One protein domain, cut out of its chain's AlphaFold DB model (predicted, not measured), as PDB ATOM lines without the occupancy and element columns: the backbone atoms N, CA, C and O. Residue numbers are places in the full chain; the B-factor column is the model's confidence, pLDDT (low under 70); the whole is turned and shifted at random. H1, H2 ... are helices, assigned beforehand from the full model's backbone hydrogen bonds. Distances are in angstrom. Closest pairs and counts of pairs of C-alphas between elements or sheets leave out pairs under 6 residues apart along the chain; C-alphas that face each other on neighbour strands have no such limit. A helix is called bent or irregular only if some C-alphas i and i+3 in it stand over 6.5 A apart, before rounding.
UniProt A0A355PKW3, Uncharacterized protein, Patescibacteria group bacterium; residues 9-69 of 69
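What this domain is: This is residues 9 to 69 of the 69 residues of an uncharacterized protein of Patescibacteria group bacterium (UniProt A0A355PKW3). The domain is a wide, flat, open U with unequal arms: the long helix H3 makes one arm, the shorter H1 the other, and the small helix H2 bridges them at one end. H1 and H3 run opposite ways with empty space between them, and H3 reaches well beyond H1 at the open end. The printed part has 61 residues with three named helices, in the order H1, H2, H3, and no named strand; the class is all helix. It is extended, with a radius of gyration of the C-alphas of 16.8 A, and the C-alphas span 52 by 30 by 10 A.

How they stand to each other: The longest helix, H3, residues 38 to 68, touches no helix. It has a kink of 29 degrees near residue 55. It is near H2, residues 31 to 36: the two are close but not clearly touching, with 2 pairs of C-alphas within 8 A. Their closest C-alphas, those of Leu 35 and Lys 41, are 6.3 A apart. The lines of H2 and H3 are about perpendicular, at 87 degrees. H2 and H1, residues 9 to 26, only just touch, with 3 pairs of C-alphas within 8 A, and touch only at the corner by their link. H1 touches H2 with residues 21 to 25 alone, and the closest C-alphas of the two are those of Ser 25 and Leu 31, 7.2 A apart. The lines of H1 and H2 are about perpendicular, at 89 degrees. H1 and H3 are apart. In H1 and H2 every O i to N i+4 pair is within hydrogen-bond range; in H3, 25 of 27 are.

Where its parts are: H3 begins with C-alpha 38 at (69.849, 20.392, 59.256) and ends with C-alpha 68 at (88.363, -0.580, 27.395), a length of 42.4 A. It is neither bent nor irregular, but only just: C-alphas 57 and 60 are 6.5 A apart. H2, from Leu 31 to Asn 36, has 6 residues. H1 begins with C-alpha 9 at (62.661, 8.639, 28.968) and runs 25.9 A to C-alpha 26.

The domain as a whole: The two C-alphas farthest apart are those of Gly 28 and Ser 69, at 52.0 A, while those of the first and last printed residues, Gly 9 and Ser 69, are 28.2 A apart. Residues 9 to 20 and 22 to 28 stand free, as do 36 to 43 and 45 to 69. The links H1 to H2, of 4 residues, and H2 to H3, of 1 residue, are tight. The printed part has no cut and ends at residue 69, the chain's last. The mean pLDDT of the printed part is 83.2, and residue 69 alone is under 70.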
ATOM      1  N   GLY A   9      62.765   9.048  27.558       72.19
ATOM      2  CA  GLY A   9      62.661   8.639  28.968       72.19
ATOM      3  C   GLY A   9      63.108   9.733  29.942       72.19
ATOM      4  O   GLY A   9      62.467   9.969  30.965       72.19
ATOM      5  N   PHE A  10      64.165  10.460  29.579       76.69
ATOM      6  CA  PHE A  10      64.734  11.518  30.412       76.69
ATOM      7  C   PHE A  10      63.771  12.701  30.586       76.69
ATOM      8  O   PHE A  10      63.515  13.130  31.710       76.69
ATOM      9  N   ILE A  11      63.142  13.158  29.496       85.00
ATOM     10  CA  ILE A  11      62.197  14.284  29.547       85.00
ATOM     11  C   ILE A  11      60.935  13.938  30.352       85.00
ATOM     12  O   ILE A  11      60.444  14.770  31.110       85.00
ATOM     13  N   LYS A  12      60.447  12.691  30.254       80.25
ATOM     14  CA  LYS A  12      59.319  12.202  31.063       80.25
ATOM     15  C   LYS A  12      59.652  12.171  32.550       80.25
ATOM     16  O   LYS A  12      58.801  12.512  33.362       80.25
ATOM     17  N   THR A  13      60.878  11.789  32.896       83.88
ATOM     18  CA  THR A  13      61.333  11.731  34.291       83.88
ATOM     19  C   THR A  13      61.416  13.132  34.890       83.88
ATOM     20  O   THR A  13      60.875  13.369  35.965       83.88
ATOM     21  N   ILE A  14      62.004  14.085  34.161       86.50
ATOM     22  CA  ILE A  14      62.051  15.492  34.585       86.50
ATOM     23  C   ILE A  14      60.636  16.044  34.772       86.50
ATOM     24  O   ILE A  14      60.345  16.647  35.802       86.50
ATOM     25  N   LEU A  15      59.740  15.798  33.813       88.94
ATOM     26  CA  LEU A  15      58.357  16.264  33.888       88.94
ATOM     27  C   LEU A  15      57.625  15.695  35.115       88.94
ATOM     28  O   LEU A  15      56.920  16.431  35.800       88.94
ATOM     29  N   LEU A  16      57.828  14.413  35.429       89.81
ATOM     30  CA  LEU A  16      57.260  13.768  36.614       89.81
ATOM     31  C   LEU A  16      57.767  14.416  37.915       89.81
ATOM     32  O   LEU A  16      56.973  14.694  38.810       89.81
ATOM     33  N   VAL A  17      59.073  14.694  38.003       90.19
ATOM     34  CA  VAL A  17      59.687  15.362  39.164       90.19
ATOM     35  C   VAL A  17      59.122  16.773  39.343       90.19
ATOM     36  O   VAL A  17      58.765  17.150  40.457       90.19
ATOM     37  N   VAL A  18      58.969  17.532  38.252       90.56
ATOM     38  CA  VAL A  18      58.367  18.876  38.280       90.56
ATOM     39  C   VAL A  18      56.916  18.821  38.767       90.56
ATOM     40  O   VAL A  18      56.538  19.603  39.635       90.56
ATOM     41  N   ILE A  19      56.113  17.872  38.275       94.00
ATOM     42  CA  ILE A  19      54.728  17.683  38.739       94.00
ATOM     43  C   ILE A  19      54.700  17.322  40.230       94.00
ATOM     44  O   ILE A  19      53.913  17.900  40.978       94.00
ATOM     45  N   GLY A  20      55.581  16.429  40.688       91.25
ATOM     46  CA  GLY A  20      55.699  16.082  42.105       91.25
ATOM     47  C   GLY A  20      56.018  17.296  42.980       91.25
ATOM     48  O   GLY A  20      55.365  17.509  43.998       91.25
ATOM     49  N   ILE A  21      56.958  18.140  42.548       87.94
ATOM     50  CA  ILE A  21      57.317  19.393  43.229       87.94
ATOM     51  C   ILE A  21      56.117  20.347  43.314       87.94
ATOM     52  O   ILE A  21      55.882  20.935  44.370       87.94
ATOM     53  N   ILE A  22      55.337  20.478  42.237       89.44
ATOM     54  CA  ILE A  22      54.137  21.329  42.201       89.44
ATOM     55  C   ILE A  22      53.069  20.807  43.167       89.44
ATOM     56  O   ILE A  22      52.506  21.589  43.929       89.44
ATOM     57  N   VAL A  23      52.817  19.497  43.180       91.56
ATOM     58  CA  VAL A  23      51.851  18.870  44.097       91.56
ATOM     59  C   VAL A  23      52.279  19.062  45.554       91.56
ATOM     60  O   VAL A  23      51.471  19.474  46.379       91.56
ATOM     61  N   LEU A  24      53.555  18.839  45.873       86.00
ATOM     62  CA  LEU A  24      54.098  19.075  47.216       86.00
ATOM     63  C   LEU A  24      53.979  20.552  47.629       86.00
ATOM     64  O   LEU A  24      53.599  20.848  48.761       86.00
ATOM     65  N   SER A  25      54.217  21.473  46.693       81.75
ATOM     66  CA  SER A  25      54.041  22.913  46.917       81.75
ATOM     67  C   SER A  25      52.569  23.289  47.134       81.75
ATOM     68  O   SER A  25      52.279  24.156  47.953       81.75
ATOM     69  N   TYR A  26      51.631  22.618  46.452       85.44
ATOM     70  CA  TYR A  26      50.185  22.812  46.635       85.44
ATOM     71  C   TYR A  26      49.715  22.422  48.045       85.44
ATOM     72  O   TYR A  26      48.872  23.106  48.618       85.44
ATOM     73  N   PHE A  27      50.309  21.389  48.647       90.94
ATOM     74  CA  PHE A  27      50.060  21.022  50.049       90.94
ATOM     75  C   PHE A  27      50.722  21.970  51.067       90.94
ATOM     76  O   PHE A  27      50.659  21.721  52.269       90.94
ATOM     77  N   GLY A  28      51.357  23.053  50.608       81.56
ATOM     78  CA  GLY A  28      52.011  24.036  51.465       81.56
ATOM     79  C   GLY A  28      53.353  23.572  52.024       81.56
ATOM     80  O   GLY A  28      53.896  24.239  52.904       81.56
ATOM     81  N   ILE A  29      53.918  22.459  51.534       84.44
ATOM     82  CA  ILE A  29      55.253  22.045  51.967       84.44
ATOM     83  C   ILE A  29      56.277  22.926  51.249       84.44
ATOM     84  O   ILE A  29      56.423  22.914  50.022       84.44
ATOM     85  N   ASN A  30      57.002  23.717  52.032       82.38
ATOM     86  CA  ASN A  30      58.057  24.567  51.517       82.38
ATOM     87  C   ASN A  30      59.322  23.726  51.314       82.38
ATOM     88  O   ASN A  30      60.111  23.509  52.234       82.38
ATOM     89  N   LEU A  31      59.527  23.244  50.086       76.69
ATOM     90  CA  LEU A  31      60.695  22.430  49.725       76.69
ATOM     91  C   LEU A  31      62.021  23.111  50.082       76.69
ATOM     92  O   LEU A  31      62.977  22.428  50.437       76.69
ATOM     93  N   ARG A  32      62.082  24.446  50.034       79.44
ATOM     94  CA  ARG A  32      63.278  25.194  50.431       79.44
ATOM     95  C   ARG A  32      63.542  25.071  51.931       79.44
ATOM     96  O   ARG A  32      64.689  24.875  52.305       79.44
ATOM     97  N   GLU A  33      62.522  25.154  52.779       82.44
ATOM     98  CA  GLU A  33      62.677  24.955  54.229       82.44
ATOM     99  C   GLU A  33      63.040  23.510  54.569       82.44
ATOM    100  O   GLU A  33      63.926  23.280  55.389       82.44
ATOM    101  N   ILE A  34      62.425  22.540  53.889       80.44
ATOM    102  CA  ILE A  34      62.715  21.116  54.096       80.44
ATOM    103  C   ILE A  34      64.171  20.814  53.741       80.44
ATOM    104  O   ILE A  34      64.888  20.240  54.557       80.44
ATOM    105  N   LEU A  35      64.628  21.245  52.562       79.38
ATOM    106  CA  LEU A  35      66.006  21.031  52.106       79.38
ATOM    107  C   LEU A  35      67.039  21.822  52.923       79.38
ATOM    108  O   LEU A  35      68.184  21.389  53.028       79.38
ATOM    109  N   ASN A  36      66.645  22.956  53.507       81.88
ATOM    110  CA  ASN A  36      67.509  23.751  54.379       81.88
ATOM    111  C   ASN A  36      67.504  23.279  55.839       81.88
ATOM    112  O   ASN A  36      68.279  23.806  56.632       81.88
ATOM    113  N   SER A  37      66.661  22.314  56.213       83.88
ATOM    114  CA  SER A  37      66.687  21.768  57.568       83.88
ATOM    115  C   SER A  37      67.949  20.928  57.782       83.88
ATOM    116  O   SER A  37      68.291  20.073  56.960       83.88
ATOM    117  N   ASP A  38      68.622  21.127  58.918       81.75
ATOM    118  CA  ASP A  38      69.849  20.392  59.256       81.75
ATOM    119  C   ASP A  38      69.624  18.874  59.263       81.75
ATOM    120  O   ASP A  38      70.481  18.098  58.844       81.75
ATOM    121  N   SER A  39      68.428  18.441  59.673       81.19
ATOM    122  CA  SER A  39      68.044  17.030  59.674       81.19
ATOM    123  C   SER A  39      67.987  16.454  58.260       81.19
ATOM    124  O   SER A  39      68.595  15.418  58.000       81.19
ATOM    125  N   VAL A  40      67.298  17.106  57.322       78.19
ATOM    126  CA  VAL A  40      67.213  16.603  55.942       78.19
ATOM    127  C   VAL A  40      68.565  16.699  55.258       78.19
ATOM    128  O   VAL A  40      68.945  15.757  54.575       78.19
ATOM    129  N   LYS A  41      69.327  17.770  55.483       81.69
ATOM    130  CA  LYS A  41      70.665  17.922  54.907       81.69
ATOM    131  C   LYS A  41      71.610  16.802  55.352       81.69
ATOM    132  O   LYS A  41      72.273  16.206  54.507       81.69
ATOM    133  N   ASN A  42      71.611  16.457  56.641       81.31
ATOM    134  CA  ASN A  42      72.447  15.379  57.175       81.31
ATOM    135  C   ASN A  42      72.008  13.996  56.669       81.31
ATOM    136  O   ASN A  42      72.846  13.200  56.251       81.31
ATOM    137  N   ASN A  43      70.700  13.718  56.645       81.31
ATOM    138  CA  ASN A  43      70.183  12.444  56.136       81.31
ATOM    139  C   ASN A  43      70.384  12.305  54.620       81.31
ATOM    140  O   ASN A  43      70.779  11.247  54.137       81.31
ATOM    141  N   PHE A  44      70.149  13.377  53.861       84.38
ATOM    142  CA  PHE A  44      70.337  13.393  52.416       84.38
ATOM    143  C   PHE A  44      71.812  13.251  52.045       84.38
ATOM    144  O   PHE A  44      72.113  12.510  51.119       84.38
ATOM    145  N   SER A  45      72.727  13.884  52.791       83.94
ATOM    146  CA  SER A  45      74.171  13.680  52.611       83.94
ATOM    147  C   SER A  45      74.549  12.216  52.820       83.94
ATOM    148  O   SER A  45      75.179  11.635  51.950       83.94
ATOM    149  N   ALA A  46      74.093  11.581  53.904       79.12
ATOM    150  CA  ALA A  46      74.406  10.175  54.169       79.12
ATOM    151  C   ALA A  46      73.880   9.232  53.068       79.12
ATOM    152  O   ALA A  46      74.585   8.324  52.623       79.12
ATOM    153  N   VAL A  47      72.649   9.456  52.598       85.69
ATOM    154  CA  VAL A  47      72.064   8.679  51.494       85.69
ATOM    155  C   VAL A  47      72.808   8.943  50.183       85.69
ATOM    156  O   VAL A  47      73.067   8.012  49.422       85.69
ATOM    157  N   TRP A  48      73.172  10.197  49.923       85.25
ATOM    158  CA  TRP A  48      73.921  10.583  48.734       85.25
ATOM    159  C   TRP A  48      75.320   9.970  48.719       85.25
ATOM    160  O   TRP A  48      75.707   9.404  47.703       85.25
ATOM    161  N   ASP A  49      76.039  10.003  49.839       89.88
ATOM    162  CA  ASP A  49      77.374   9.417  49.972       89.88
ATOM    163  C   ASP A  49      77.339   7.900  49.752       89.88
ATOM    164  O   ASP A  49      78.192   7.342  49.058       89.88
ATOM    165  N   PHE A  50      76.303   7.227  50.260       88.44
ATOM    166  CA  PHE A  50      76.081   5.805  49.999       88.44
ATOM    167  C   PHE A  50      75.841   5.518  48.508       88.44
ATOM    168  O   PHE A  50      76.474   4.632  47.929       88.44
ATOM    169  N   LEU A  51      74.965   6.292  47.861       84.06
ATOM    170  CA  LEU A  51      74.688   6.161  46.427       84.06
ATOM    171  C   LEU A  51      75.919   6.486  45.572       84.06
ATOM    172  O   LEU A  51      76.200   5.767  44.610       84.06
ATOM    173  N   ALA A  52      76.675   7.521  45.936       87.19
ATOM    174  CA  ALA A  52      77.922   7.901  45.285       87.19
ATOM    175  C   ALA A  52      78.972   6.790  45.414       87.19
ATOM    176  O   ALA A  52      79.631   6.456  44.429       87.19
ATOM    177  N   GLY A  53      79.073   6.154  46.585       87.75
ATOM    178  CA  GLY A  53      79.929   4.991  46.806       87.75
ATOM    179  C   GLY A  53      79.536   3.796  45.936       87.75
ATOM    180  O   GLY A  53      80.393   3.187  45.296       87.75
ATOM    181  N   ILE A  54      78.242   3.476  45.840       87.19
ATOM    182  CA  ILE A  54      77.761   2.405  44.951       87.19
ATOM    183  C   ILE A  54      78.087   2.726  43.492       87.19
ATOM    184  O   ILE A  54      78.567   1.851  42.765       87.19
ATOM    185  N   TRP A  55      77.846   3.966  43.070       81.88
ATOM    186  CA  TRP A  55      78.117   4.417  41.711       81.88
ATOM    187  C   TRP A  55      79.602   4.294  41.367       81.88
ATOM    188  O   TRP A  55      79.944   3.676  40.358       81.88
ATOM    189  N   ALA A  56      80.475   4.811  42.233       88.38
ATOM    190  CA  ALA A  56      81.920   4.789  42.046       88.38
ATOM    191  C   ALA A  56      82.502   3.368  42.054       88.38
ATOM    192  O   ALA A  56      83.396   3.079  41.263       88.38
ATOM    193  N   ASN A  57      81.983   2.479  42.906       85.38
ATOM    194  CA  ASN A  57      82.588   1.163  43.128       85.38
ATOM    195  C   ASN A  57      81.985   0.040  42.276       85.38
ATOM    196  O   ASN A  57      82.636  -0.982  42.085       85.38
ATOM    197  N   ASN A  58      80.760   0.198  41.769       83.88
ATOM    198  CA  ASN A  58      80.085  -0.856  41.004       83.88
ATOM    199  C   ASN A  58      79.804  -0.411  39.577       83.88
ATOM    200  O   ASN A  58      80.169  -1.093  38.626       83.88
ATOM    201  N   ILE A  59      79.167   0.747  39.414       81.00
ATOM    202  CA  ILE A  59      78.628   1.135  38.110       81.00
ATOM    203  C   ILE A  59      79.726   1.722  37.221       81.00
ATOM    204  O   ILE A  59      79.848   1.327  36.061       81.00
ATOM    205  N   LEU A  60      80.575   2.596  37.768       82.50
ATOM    206  CA  LEU A  60      81.688   3.193  37.028       82.50
ATOM    207  C   LEU A  60      82.673   2.143  36.477       82.50
ATOM    208  O   LEU A  60      82.978   2.217  35.288       82.50
ATOM    209  N   PRO A  61      83.143   1.151  37.265       84.75
ATOM    210  CA  PRO A  61      84.091   0.144  36.788       84.75
ATOM    211  C   PRO A  61      83.499  -0.775  35.715       84.75
ATOM    212  O   PRO A  61      84.181  -1.101  34.749       84.75
ATOM    213  N   ILE A  62      82.221  -1.155  35.838       84.50
ATOM    214  CA  ILE A  62      81.522  -1.967  34.827       84.50
ATOM    215  C   ILE A  62      81.465  -1.224  33.488       84.50
ATOM    216  O   ILE A  62      81.749  -1.802  32.440       84.50
ATOM    217  N   ILE A  63      81.129   0.065  33.525       80.06
ATOM    218  CA  ILE A  63      81.071   0.912  32.332       80.06
ATOM    219  C   ILE A  63      82.477   1.115  31.747       80.06
ATOM    220  O   ILE A  63      82.663   0.963  30.545       80.06
ATOM    221  N   LEU A  64      83.477   1.421  32.575       82.31
ATOM    222  CA  LEU A  64      84.861   1.595  32.123       82.31
ATOM    223  C   LEU A  64      85.409   0.337  31.440       82.31
ATOM    224  O   LEU A  64      86.005   0.447  30.368       82.31
ATOM    225  N   ASN A  65      85.149  -0.846  32.001       78.50
ATOM    226  CA  ASN A  65      85.560  -2.119  31.405       78.50
ATOM    227  C   ASN A  65      84.890  -2.370  30.048       78.50
ATOM    228  O   ASN A  65      85.529  -2.906  29.155       78.50
ATOM    229  N   PHE A  66      83.640  -1.938  29.861       78.62
ATOM    230  CA  PHE A  66      82.942  -2.053  28.577       78.62
ATOM    231  C   PHE A  66      83.564  -1.194  27.459       78.62
ATOM    232  O   PHE A  66      83.482  -1.559  26.292       78.62
ATOM    233  N   PHE A  67      84.177  -0.054  27.791       74.69
ATOM    234  CA  PHE A  67      84.813   0.833  26.804       74.69
ATOM    235  C   PHE A  67      86.308   0.562  26.590       74.69
ATOM    236  O   PHE A  67      86.900   1.137  25.678       74.69
ATOM    237  N   THR A  68      86.925  -0.260  27.442       70.31
ATOM    238  CA  THR A  68      88.363  -0.580  27.395       70.31
ATOM    239  C   THR A  68      88.662  -2.024  26.973       70.31
ATOM    240  O   THR A  68      89.831  -2.343  26.755       70.31
ATOM    241  N   SER A  69      87.630  -2.866  26.822       56.41
ATOM    242  CA  SER A  69      87.662  -4.177  26.149       56.41
ATOM    243  C   SER A  69      87.521  -4.051  24.636       56.41
ATOM    244  O   SER A  69      88.235  -4.782  23.917       56.41
TER     245      SER A  69